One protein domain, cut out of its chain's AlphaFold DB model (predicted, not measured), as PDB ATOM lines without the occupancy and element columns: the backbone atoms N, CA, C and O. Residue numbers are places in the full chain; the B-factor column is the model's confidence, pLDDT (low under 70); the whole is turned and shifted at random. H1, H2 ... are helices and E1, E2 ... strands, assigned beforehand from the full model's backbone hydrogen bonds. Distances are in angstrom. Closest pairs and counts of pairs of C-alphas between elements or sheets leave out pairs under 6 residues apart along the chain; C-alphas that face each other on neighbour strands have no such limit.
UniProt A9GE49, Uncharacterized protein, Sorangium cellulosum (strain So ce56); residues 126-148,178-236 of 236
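This is residues 126 to 148 and 178 to 236 of the 236 residues of an uncharacterized protein of Sorangium cellulosum (strain So ce56) (UniProt A9GE49). A two-stranded hairpin, E1 and E2, makes one end of an elongated model, and two helices that cross as a steep X, H1 and H2, make the other; H1 begins beside the hairpin, and the short last strand, E3, packs on H2. The printed part has 82 residues, with two named helices and three named strands in the order E1, E2, H1, H2, E3; the class is mixed, helices and strands. The sheet, in the order E1 - E2, is antiparallel. The whole is a rod spanning 48 by 22 by 17 A, only just loose, close to compact, with a radius of gyration of the C-alphas of 14.4 A.

Look first at the hairpin of E1, residues 128 to 132, and E2, residues 143 to 148: they are antiparallel at 142 degrees, with two backbone pairs within hydrogen-bond range, the pair N 129 and O 145 at 2.9 A, and the pair N 143 and O 132 at 2.8 A. Next find H1, residues 179 to 199; its closest C-alphas with E1 are those of Ala 179 and Phe 128, 5.3 A apart. H1, with residues 189 to 197 alone, touches residues 214 to 222 of H2, which is residues 207 to 225; the closest C-alphas are those of Thr 190 and Val 218, 6.1 A apart. These helices run opposite ways at a steep tilt of 60 degrees. In both helices every O i to N i+4 pair is within hydrogen-bond range. E3, residues 232 to 235, pairs with no named strand; its closest C-alphas with H2 are those of Val 233 and Lys 219, 5.6 A apart. E2 and E3 are near each other, with 5 pairs of C-alphas within 10 A, while H1 and E3 are apart.

Find C-alpha 128 at (485.437, 480.316, 266.147), where E1 begins its 11.9 A; E2 covers 16.6 A. From C-alpha 179 at (483.940, 479.800, 261.120), H1 runs 30.1 A. H2 runs 26.2 A, and E3 runs 10.3 A to C-alpha 235 at (479.757, 487.290, 278.994).

The two C-alphas farthest apart are those of Thr 137 and Ala 204, at 48.3 A. Residues 149 to 177 are cut out, and C-alphas 148 and 178 are 17.2 A apart across the cut. Of the links that are printed whole, E1 to E2, H1 to H2 and H2 to E3 are short. The mean pLDDT of the printed part is 92.8; look for low confidence, under 70, at residues 139 to 140.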
ATOM      1  N   PHE A 126     487.872 487.126 266.348       97.69
ATOM      2  CA  PHE A 126     486.842 486.146 266.680       97.69
ATOM      3  C   PHE A 126     487.237 484.761 266.171       97.69
ATOM      4  O   PHE A 126     486.886 484.340 265.071       97.69
ATOM      5  N   LYS A 127     487.970 484.018 266.998       97.75
ATOM      6  CA  LYS A 127     488.400 482.654 266.665       97.75
ATOM      7  C   LYS A 127     487.300 481.655 266.999       97.75
ATOM      8  O   LYS A 127     487.210 481.202 268.141       97.75
ATOM      9  N   PHE A 128     486.467 481.339 266.012       98.06
ATOM     10  CA  PHE A 128     485.437 480.316 266.147       98.06
ATOM     11  C   PHE A 128     486.050 478.917 266.134       98.06
ATOM     12  O   PHE A 128     486.858 478.578 265.273       98.06
ATOM     13  N   VAL A 129     485.645 478.103 267.105       97.38
ATOM     14  CA  VAL A 129     485.974 476.681 267.186       97.38
ATOM     15  C   VAL A 129     484.691 475.872 267.273       97.38
ATOM     16  O   VAL A 129     483.760 476.242 267.988       97.38
ATOM     17  N   THR A 130     484.643 474.755 266.559       96.81
ATOM     18  CA  THR A 130     483.540 473.799 266.657       96.81
ATOM     19  C   THR A 130     483.545 473.157 268.041       96.81
ATOM     20  O   THR A 130     484.525 472.525 268.431       96.81
ATOM     21  N   THR A 131     482.458 473.323 268.792       95.62
ATOM     22  CA  THR A 131     482.276 472.679 270.102       95.62
ATOM     23  C   THR A 131     481.335 471.484 270.026       95.62
ATOM     24  O   THR A 131     481.467 470.561 270.826       95.62
ATOM     25  N   VAL A 132     480.424 471.470 269.049       94.38
ATOM     26  CA  VAL A 132     479.565 470.327 268.727       94.38
ATOM     27  C   VAL A 132     479.676 470.074 267.230       94.38
ATOM     28  O   VAL A 132     479.390 470.966 266.434       94.38
ATOM     29  N   ALA A 133     480.132 468.882 266.846       91.62
ATOM     30  CA  ALA A 133     480.270 468.519 265.441       91.62
ATOM     31  C   ALA A 133     478.904 468.449 264.743       91.62
ATOM     32  O   ALA A 133     477.906 468.070 265.356       91.62
ATOM     33  N   ASP A 134     478.888 468.803 263.462       89.94
ATOM     34  CA  ASP A 134     477.731 468.616 262.596       89.94
ATOM     35  C   ASP A 134     477.627 467.142 262.180       89.94
ATOM     36  O   ASP A 134     478.523 466.634 261.504       89.94
ATOM     37  N   ASP A 135     476.551 466.455 262.564       87.56
ATOM     38  CA  ASP A 135     476.292 465.070 262.151       87.56
ATOM     39  C   ASP A 135     475.436 464.960 260.875       87.56
ATOM     40  O   ASP A 135     475.182 463.860 260.383       87.56
ATOM     41  N   GLY A 136     475.003 466.093 260.311       83.06
ATOM     42  CA  GLY A 136     474.188 466.141 259.100       83.06
ATOM     43  C   GLY A 136     472.703 465.828 259.309       83.06
ATOM     44  O   GLY A 136     471.947 465.867 258.336       83.06
ATOM     45  N   THR A 137     472.264 465.506 260.529       79.81
ATOM     46  CA  THR A 137     470.910 464.987 260.781       79.81
ATOM     47  C   THR A 137     469.931 466.034 261.302       79.81
ATOM     48  O   THR A 137     468.722 465.909 261.081       79.81
ATOM     49  N   ASP A 138     470.424 467.087 261.955       75.69
ATOM     50  CA  ASP A 138     469.600 468.126 262.559       75.69
ATOM     51  C   ASP A 138     469.606 469.448 261.765       75.69
ATOM     52  O   ASP A 138     470.395 469.699 260.847       75.69
ATOM     53  N   LYS A 139     468.653 470.323 262.107       69.25
ATOM     54  CA  LYS A 139     468.490 471.631 261.449       69.25
ATOM     55  C   LYS A 139     469.567 472.648 261.853       69.25
ATOM     56  O   LYS A 139     469.747 473.615 261.117       69.25
ATOM     57  N   GLY A 140     470.205 472.454 263.014       68.44
ATOM     58  CA  GLY A 140     471.242 473.330 263.577       68.44
ATOM     59  C   GLY A 140     472.667 472.961 263.145       68.44
ATOM     60  O   GLY A 140     473.575 473.790 263.195       68.44
ATOM     61  N   GLY A 141     472.861 471.727 262.686       78.50
ATOM     62  CA  GLY A 141     474.120 471.216 262.172       78.50
ATOM     63  C   GLY A 141     475.280 471.331 263.146       78.50
ATOM     64  O   GLY A 141     476.363 471.691 262.725       78.50
ATOM     65  N   GLY A 142     475.103 471.080 264.440       91.50
ATOM     66  CA  GLY A 142     476.174 471.301 265.419       91.50
ATOM     67  C   GLY A 142     476.385 472.779 265.789       91.50
ATOM     68  O   GLY A 142     475.541 473.644 265.552       91.50
ATOM     69  N   TRP A 143     477.498 473.078 266.461       95.56
ATOM     70  CA  TRP A 143     477.709 474.352 267.153       95.56
ATOM     71  C   TRP A 143     479.170 474.791 267.138       95.56
ATOM     72  O   TRP A 143     480.087 473.984 267.319       95.56
ATOM     73  N   GLN A 144     479.382 476.093 266.979       97.56
ATOM     74  CA  GLN A 144     480.692 476.732 267.047       97.56
ATOM     75  C   GLN A 144     480.668 477.943 267.978       97.56
ATOM     76  O   GLN A 144     479.668 478.651 268.083       97.56
ATOM     77  N   GLU A 145     481.787 478.202 268.653       98.00
ATOM     78  CA  GLU A 145     481.924 479.316 269.592       98.00
ATOM     79  C   GLU A 145     483.247 480.057 269.422       98.00
ATOM     80  O   GLU A 145     484.296 479.441 269.255       98.00
ATOM     81  N   ALA A 146     483.209 481.380 269.570       97.94
ATOM     82  CA  ALA A 146     484.379 482.228 269.739       97.94
ATOM     83  C   ALA A 146     484.393 482.845 271.140       97.94
ATOM     84  O   ALA A 146     483.403 483.426 271.595       97.94
ATOM     85  N   LYS A 147     485.545 482.761 271.814       97.56
ATOM     86  CA  LYS A 147     485.839 483.510 273.045       97.56
ATOM     87  C   LYS A 147     486.863 484.584 272.708       97.56
ATOM     88  O   LYS A 147     487.999 484.260 272.376       97.56
ATOM     89  N   SER A 148     486.455 485.842 272.796       95.06
ATOM     90  CA  SER A 148     487.229 486.980 272.300       95.06
ATOM     91  C   SER A 148     487.457 487.981 273.426       95.06
ATOM     92  O   SER A 148     486.510 488.407 274.086       95.06
ATOM     93  N   SER A 178     480.267 478.982 257.928       96.19
ATOM     94  CA  SER A 178     481.660 478.670 258.251       96.19
ATOM     95  C   SER A 178     482.159 479.481 259.455       96.19
ATOM     96  O   SER A 178     481.587 480.514 259.809       96.19
ATOM     97  N   ALA A 179     483.268 479.045 260.061       97.62
ATOM     98  CA  ALA A 179     483.940 479.800 261.120       97.62
ATOM     99  C   ALA A 179     484.333 481.216 260.658       97.62
ATOM    100  O   ALA A 179     484.170 482.177 261.409       97.62
ATOM    101  N   ASP A 180     484.771 481.358 259.403       97.88
ATOM    102  CA  ASP A 180     485.117 482.653 258.811       97.88
ATOM    103  C   ASP A 180     483.885 483.551 258.644       97.88
ATOM    104  O   ASP A 180     483.936 484.738 258.963       97.88
ATOM    105  N   GLN A 181     482.749 482.994 258.211       97.38
ATOM    106  CA  GLN A 181     481.492 483.744 258.122       97.38
ATOM    107  C   GLN A 181     480.995 484.174 259.507       97.38
ATOM    108  O   GLN A 181     480.634 485.334 259.696       97.38
ATOM    109  N   ALA A 182     481.037 483.278 260.496       97.75
ATOM    110  CA  ALA A 182     480.683 483.598 261.877       97.75
ATOM    111  C   ALA A 182     481.572 484.718 262.453       97.75
ATOM    112  O   ALA A 182     481.084 485.637 263.125       97.75
ATOM    113  N   ALA A 183     482.871 484.685 262.145       98.19
ATOM    114  CA  ALA A 183     483.829 485.721 262.507       98.19
ATOM    115  C   ALA A 183     483.525 487.063 261.828       98.19
ATOM    116  O   ALA A 183     483.574 488.107 262.482       98.19
ATOM    117  N   MET A 184     483.156 487.047 260.543       97.88
ATOM    118  CA  MET A 184     482.729 488.243 259.815       97.88
ATOM    119  C   MET A 184     481.484 488.880 260.436       97.88
ATOM    120  O   MET A 184     481.524 490.069 260.748       97.88
ATOM    121  N   TYR A 185     480.426 488.103 260.696       97.56
ATOM    122  CA  TYR A 185     479.207 488.614 261.339       97.56
ATOM    123  C   TYR A 185     479.496 489.196 262.725       97.56
ATOM    124  O   TYR A 185     478.987 490.254 263.090       97.56
ATOM    125  N   SER A 186     480.366 488.534 263.491       97.94
ATOM    126  CA  SER A 186     480.786 489.001 264.815       97.94
ATOM    127  C   SER A 186     481.541 490.323 264.756       97.94
ATOM    128  O   SER A 186     481.220 491.240 265.516       97.94
ATOM    129  N   ALA A 187     482.500 490.456 263.842       97.38
ATOM    130  CA  ALA A 187     483.239 491.697 263.649       97.38
ATOM    131  C   ALA A 187     482.334 492.833 263.161       97.38
ATOM    132  O   ALA A 187     482.432 493.952 263.656       97.38
ATOM    133  N   GLU A 188     481.421 492.557 262.231       96.75
ATOM    134  CA  GLU A 188     480.474 493.554 261.734       96.75
ATOM    135  C   GLU A 188     479.583 494.090 262.859       96.75
ATOM    136  O   GLU A 188     479.591 495.291 263.129       96.75
ATOM    137  N   VAL A 189     478.883 493.206 263.576       97.62
ATOM    138  CA  VAL A 189     477.967 493.599 264.657       97.62
ATOM    139  C   VAL A 189     478.695 494.361 265.761       97.62
ATOM    140  O   VAL A 189     478.211 495.389 266.238       97.62
ATOM    141  N   THR A 190     479.869 493.881 266.177       96.69
ATOM    142  CA  THR A 190     480.639 494.536 267.244       96.69
ATOM    143  C   THR A 190     481.157 495.910 266.828       96.69
ATOM    144  O   THR A 190     481.139 496.820 267.656       96.69
ATOM    145  N   ASN A 191     481.542 496.101 265.563       95.19
ATOM    146  CA  ASN A 191     481.929 497.408 265.030       95.19
ATOM    147  C   ASN A 191     480.752 498.383 264.971       95.19
ATOM    148  O   ASN A 191     480.899 499.534 265.379       95.19
ATOM    149  N   VAL A 192     479.579 497.931 264.513       95.06
ATOM    150  CA  VAL A 192     478.367 498.767 264.484       95.06
ATOM    151  C   VAL A 192     478.012 499.234 265.896       95.06
ATOM    152  O   VAL A 192     477.787 500.423 266.118       95.06
ATOM    153  N   VAL A 193     478.029 498.321 266.871       95.75
ATOM    154  CA  VAL A 193     477.739 498.654 268.271       95.75
ATOM    155  C   VAL A 193     478.804 499.569 268.873       95.75
ATOM    156  O   VAL A 193     478.453 500.520 269.571       95.75
ATOM    157  N   ALA A 194     480.091 499.324 268.609       93.19
ATOM    158  CA  ALA A 194     481.167 500.189 269.088       93.19
ATOM    159  C   ALA A 194     481.015 501.618 268.551       93.19
ATOM    160  O   ALA A 194     481.036 502.560 269.342       93.19
ATOM    161  N   GLY A 195     480.769 501.771 267.248       91.31
ATOM    162  CA  GLY A 195     480.538 503.077 266.628       91.31
ATOM    163  C   GLY A 195     479.270 503.768 267.139       91.31
ATOM    164  O   GLY A 195     479.255 504.981 267.347       91.31
ATOM    165  N   GLU A 196     478.198 503.019 267.417       91.88
ATOM    166  CA  GLU A 196     476.996 503.578 268.044       91.88
ATOM    167  C   GLU A 196     477.267 504.077 269.469       91.88
ATOM    168  O   GLU A 196     476.830 505.170 269.845       91.88
ATOM    169  N   MET A 197     477.998 503.301 270.267       91.88
ATOM    170  CA  MET A 197     478.372 503.682 271.626       91.88
ATOM    171  C   MET A 197     479.309 504.895 271.638       91.88
ATOM    172  O   MET A 197     479.142 505.775 272.484       91.88
ATOM    173  N   GLU A 198     480.230 504.988 270.680       89.31
ATOM    174  CA  GLU A 198     481.097 506.155 270.490       89.31
ATOM    175  C   GLU A 198     480.260 507.403 270.200       89.31
ATOM    176  O   GLU A 198     480.277 508.375 270.957       89.31
ATOM    177  N   ARG A 199     479.417 507.332 269.162       88.94
ATOM    178  CA  ARG A 199     478.550 508.430 268.716       88.94
ATOM    179  C   ARG A 199     477.578 508.904 269.799       88.94
ATOM    180  O   ARG A 199     477.184 510.067 269.810       88.94
ATOM    181  N   THR A 200     477.151 508.012 270.690       90.25
ATOM    182  CA  THR A 200     476.227 508.334 271.791       90.25
ATOM    183  C   THR A 200     476.938 508.748 273.085       90.25
ATOM    184  O   THR A 200     476.275 508.923 274.108       90.25
ATOM    185  N   GLY A 201     478.264 508.927 273.061       88.12
ATOM    186  CA  GLY A 201     479.051 509.386 274.210       88.12
ATOM    187  C   GLY A 201     479.181 508.346 275.326       88.12
ATOM    188  O   GLY A 201     479.531 508.677 276.458       88.12
ATOM    189  N   ARG A 202     478.903 507.070 275.036       88.56
ATOM    190  CA  ARG A 202     478.941 505.975 276.019       88.56
ATOM    191  C   ARG A 202     480.361 505.558 276.389       88.56
ATOM    192  O   ARG A 202     480.544 504.804 277.335       88.56
ATOM    193  N   PHE A 203     481.368 506.087 275.702       88.62
ATOM    194  CA  PHE A 203     482.780 505.833 275.991       88.62
ATOM    195  C   PHE A 203     483.258 506.508 277.281       88.62
ATOM    196  O   PHE A 203     484.282 506.125 277.834       88.62
ATOM    197  N   ALA A 204     482.488 507.465 277.806       87.56
ATOM    198  CA  ALA A 204     482.731 508.056 279.117       87.56
ATOM    199  C   ALA A 204     482.279 507.153 280.287       87.56
ATOM    200  O   ALA A 204     482.491 507.498 281.451       87.56
ATOM    201  N   LEU A 205     481.625 506.018 280.011       88.62
ATOM    202  CA  LEU A 205     481.147 505.115 281.055       88.62
ATOM    203  C   LEU A 205     482.305 504.400 281.772       88.62
ATOM    204  O   LEU A 205     483.299 504.039 281.142       88.62
ATOM    205  N   PRO A 206     482.154 504.091 283.074       90.81
ATOM    206  CA  PRO A 206     483.095 503.232 283.781       90.81
ATOM    207  C   PRO A 206     483.251 501.865 283.091       90.81
ATOM    208  O   PRO A 206     482.243 501.305 282.649       90.81
ATOM    209  N   PRO A 207     484.456 501.260 283.084       89.44
ATOM    210  CA  PRO A 207     484.756 500.043 282.318       89.44
ATOM    211  C   PRO A 207     483.753 498.895 282.499       89.44
ATOM    212  O   PRO A 207     483.323 498.267 281.533       89.44
ATOM    213  N   GLY A 208     483.324 498.637 283.740       89.25
ATOM    214  CA  GLY A 208     482.366 497.568 284.036       89.25
ATOM    215  C   GLY A 208     480.969 497.816 283.460       89.25
ATOM    216  O   GLY A 208     480.334 496.880 282.970       89.25
ATOM    217  N   ILE A 209     480.505 499.071 283.486       92.62
ATOM    218  CA  ILE A 209     479.207 499.471 282.923       92.62
ATOM    219  C   ILE A 209     479.296 499.469 281.400       92.62
ATOM    220  O   ILE A 209     478.425 498.903 280.744       92.62
ATOM    221  N   PHE A 210     480.386 500.014 280.856       93.06
ATOM    222  CA  PHE A 210     480.658 500.029 279.427       93.06
ATOM    223  C   PHE A 210     480.587 498.621 278.828       93.06
ATOM    224  O   PHE A 210     479.796 498.393 277.916       93.06
ATOM    225  N   CYS A 211     481.330 497.649 279.379       94.00
ATOM    226  CA  CYS A 211     481.276 496.283 278.861       94.00
ATOM    227  C   CYS A 211     479.860 495.700 278.972       94.00
ATOM    228  O   CYS A 211     479.391 495.062 278.037       94.00
ATOM    229  N   SER A 212     479.150 495.931 280.083       94.75
ATOM    230  CA  SER A 212     477.776 495.436 280.256       94.75
ATOM    231  C   SER A 212     476.806 495.985 279.202       94.75
ATOM    232  O   SER A 212     475.990 495.230 278.664       94.75
ATOM    233  N   GLU A 213     476.885 497.282 278.894       95.06
ATOM    234  CA  GLU A 213     476.081 497.898 277.834       95.06
ATOM    235  C   GLU A 213     476.500 497.386 276.454       95.06
ATOM    236  O   GLU A 213     475.638 497.011 275.660       95.06
ATOM    237  N   PHE A 214     477.804 497.263 276.204       95.12
ATOM    238  CA  PHE A 214     478.338 496.713 274.962       95.12
ATOM    239  C   PHE A 214     477.803 495.299 274.693       95.12
ATOM    240  O   PHE A 214     477.250 495.045 273.626       95.12
ATOM    241  N   PHE A 215     477.850 494.398 275.684       95.62
ATOM    242  CA  PHE A 215     477.281 493.048 275.569       95.62
ATOM    243  C   PHE A 215     475.788 493.063 275.238       95.62
ATOM    244  O   PHE A 215     475.323 492.306 274.384       95.62
ATOM    245  N   THR A 216     475.040 493.926 275.924       96.31
ATOM    246  CA  THR A 216     473.591 494.045 275.746       96.31
ATOM    247  C   THR A 216     473.258 494.519 274.333       96.31
ATOM    248  O   THR A 216     472.383 493.948 273.680       96.31
ATOM    249  N   ASN A 217     474.001 495.505 273.835       96.56
ATOM    250  CA  ASN A 217     473.812 496.061 272.502       96.56
ATOM    251  C   ASN A 217     474.237 495.081 271.404       96.56
ATOM    252  O   ASN A 217     473.502 494.928 270.437       96.56
ATOM    253  N   VAL A 218     475.340 494.340 271.572       97.19
ATOM    254  CA  VAL A 218     475.744 493.272 270.635       97.19
ATOM    255  C   VAL A 218     474.661 492.203 270.534       97.19
ATOM    256  O   VAL A 218     474.246 491.839 269.436       97.19
ATOM    257  N   LYS A 219     474.140 491.734 271.675       97.06
ATOM    258  CA  LYS A 219     473.054 490.745 271.698       97.06
ATOM    259  C   LYS A 219     471.801 491.257 270.984       97.06
ATOM    260  O   LYS A 219     471.183 490.514 270.225       97.06
ATOM    261  N   LYS A 220     471.431 492.515 271.232       97.00
ATOM    262  CA  LYS A 220     470.284 493.162 270.589       97.00
ATOM    263  C   LYS A 220     470.492 493.294 269.077       97.00
ATOM    264  O   LYS A 220     469.613 492.901 268.321       97.00
ATOM    265  N   MET A 221     471.659 493.768 268.649       97.00
ATOM    266  CA  MET A 221     471.992 493.966 267.240       97.00
ATOM    267  C   MET A 221     471.965 492.647 266.461       97.00
ATOM    268  O   MET A 221     471.388 492.590 265.380       97.00
ATOM    269  N   PHE A 222     472.478 491.551 267.034       97.06
ATOM    270  CA  PHE A 222     472.335 490.224 266.425       97.06
ATOM    271  C   PHE A 222     470.870 489.810 266.258       97.06
ATOM    272  O   PHE A 222     470.491 489.323 265.197       97.06
ATOM    273  N   ALA A 223     470.036 490.028 267.278       95.31
ATOM    274  CA  ALA A 223     468.614 489.701 267.203       95.31
ATOM    275  C   ALA A 223     467.852 490.557 266.170       95.31
ATOM    276  O   ALA A 223     466.845 490.109 265.623       95.31
ATOM    277  N   GLU A 224     468.313 491.781 265.903       95.12
ATOM    278  CA  GLU A 224     467.687 492.707 264.956       95.12
ATOM    279  C   GLU A 224     468.156 492.488 263.512       95.12
ATOM    280  O   GLU A 224     467.317 492.380 262.615       95.12
ATOM    281  N   GLN A 225     469.473 492.407 263.296       94.94
ATOM    282  CA  GLN A 225     470.099 492.338 261.973       94.94
ATOM    283  C   GLN A 225     470.154 490.906 261.423       94.94
ATOM    284  O   GLN A 225     469.954 490.694 260.229       94.94
ATOM    285  N   TYR A 226     470.357 489.916 262.294       94.19
ATOM    286  CA  TYR A 226     470.543 488.510 261.933       94.19
ATOM    287  C   TYR A 226     469.426 487.641 262.510       94.19
ATOM    288  O   TYR A 226     469.652 486.680 263.254       94.19
ATOM    289  N   LYS A 227     468.183 488.000 262.172       93.50
ATOM    290  CA  LYS A 227     466.996 487.248 262.595       93.50
ATOM    291  C   LYS A 227     467.119 485.785 262.195       93.50
ATOM    292  O   LYS A 227     467.619 485.452 261.123       93.50
ATOM    293  N   ASP A 228     466.682 484.924 263.103       91.25
ATOM    294  CA  ASP A 228     466.687 483.473 262.942       91.25
ATOM    295  C   ASP A 228     468.072 482.838 262.739       91.25
ATOM    296  O   ASP A 228     468.135 481.630 262.557       91.25
ATOM    297  N   LEU A 229     469.186 483.582 262.850       92.06
ATOM    298  CA  LEU A 229     470.542 483.023 262.741       92.06
ATOM    299  C   LEU A 229     470.874 482.072 263.905       92.06
ATOM    300  O   LEU A 229     471.704 481.181 263.761       92.06
ATOM    301  N   GLY A 230     470.195 482.218 265.048       91.75
ATOM    302  CA  GLY A 230     470.389 481.361 266.223       91.75
ATOM    303  C   GLY A 230     471.617 481.723 267.062       91.75
ATOM    304  O   GLY A 230     472.123 480.881 267.797       91.75
ATOM    305  N   VAL A 231     472.105 482.963 266.959       95.25
ATOM    306  CA  VAL A 231     473.283 483.439 267.702       95.25
ATOM    307  C   VAL A 231     472.996 483.524 269.198       95.25
ATOM    308  O   VAL A 231     471.969 484.055 269.627       95.25
ATOM    309  N   VAL A 232     473.953 483.075 270.006       95.88
ATOM    310  CA  VAL A 232     473.945 483.249 271.459       95.88
ATOM    311  C   VAL A 232     475.148 484.085 271.871       95.88
ATOM    312  O   VAL A 232     476.291 483.737 271.593       95.88
ATOM    313  N   VAL A 233     474.889 485.183 272.578       96.19
ATOM    314  CA  VAL A 233     475.925 486.085 273.092       96.19
ATOM    315  C   VAL A 233     475.924 486.039 274.613       96.19
ATOM    316  O   VAL A 233     474.898 486.312 275.240       96.19
ATOM    317  N   ASN A 234     477.078 485.722 275.195       93.06
ATOM    318  CA  ASN A 234     477.282 485.621 276.635       93.06
ATOM    319  C   ASN A 234     478.527 486.403 277.072       93.06
ATOM    320  O   ASN A 234     479.480 486.586 276.309       93.06
ATOM    321  N   LYS A 235     478.536 486.817 278.340       89.00
ATOM    322  CA  LYS A 235     479.757 487.290 278.994       89.00
ATOM    323  C   LYS A 235     480.677 486.088 279.224       89.00
ATOM    324  O   LYS A 235     480.199 485.051 279.690       89.00
ATOM    325  N   SER A 236     481.948 486.205 278.836       80.25
ATOM    326  CA  SER A 236     482.936 485.136 279.043       80.25
ATOM    327  C   SER A 236     483.560 485.164 280.433       80.25
ATOM    328  O   SER A 236     483.514 486.223 281.098       80.25
TER     329      SER A 236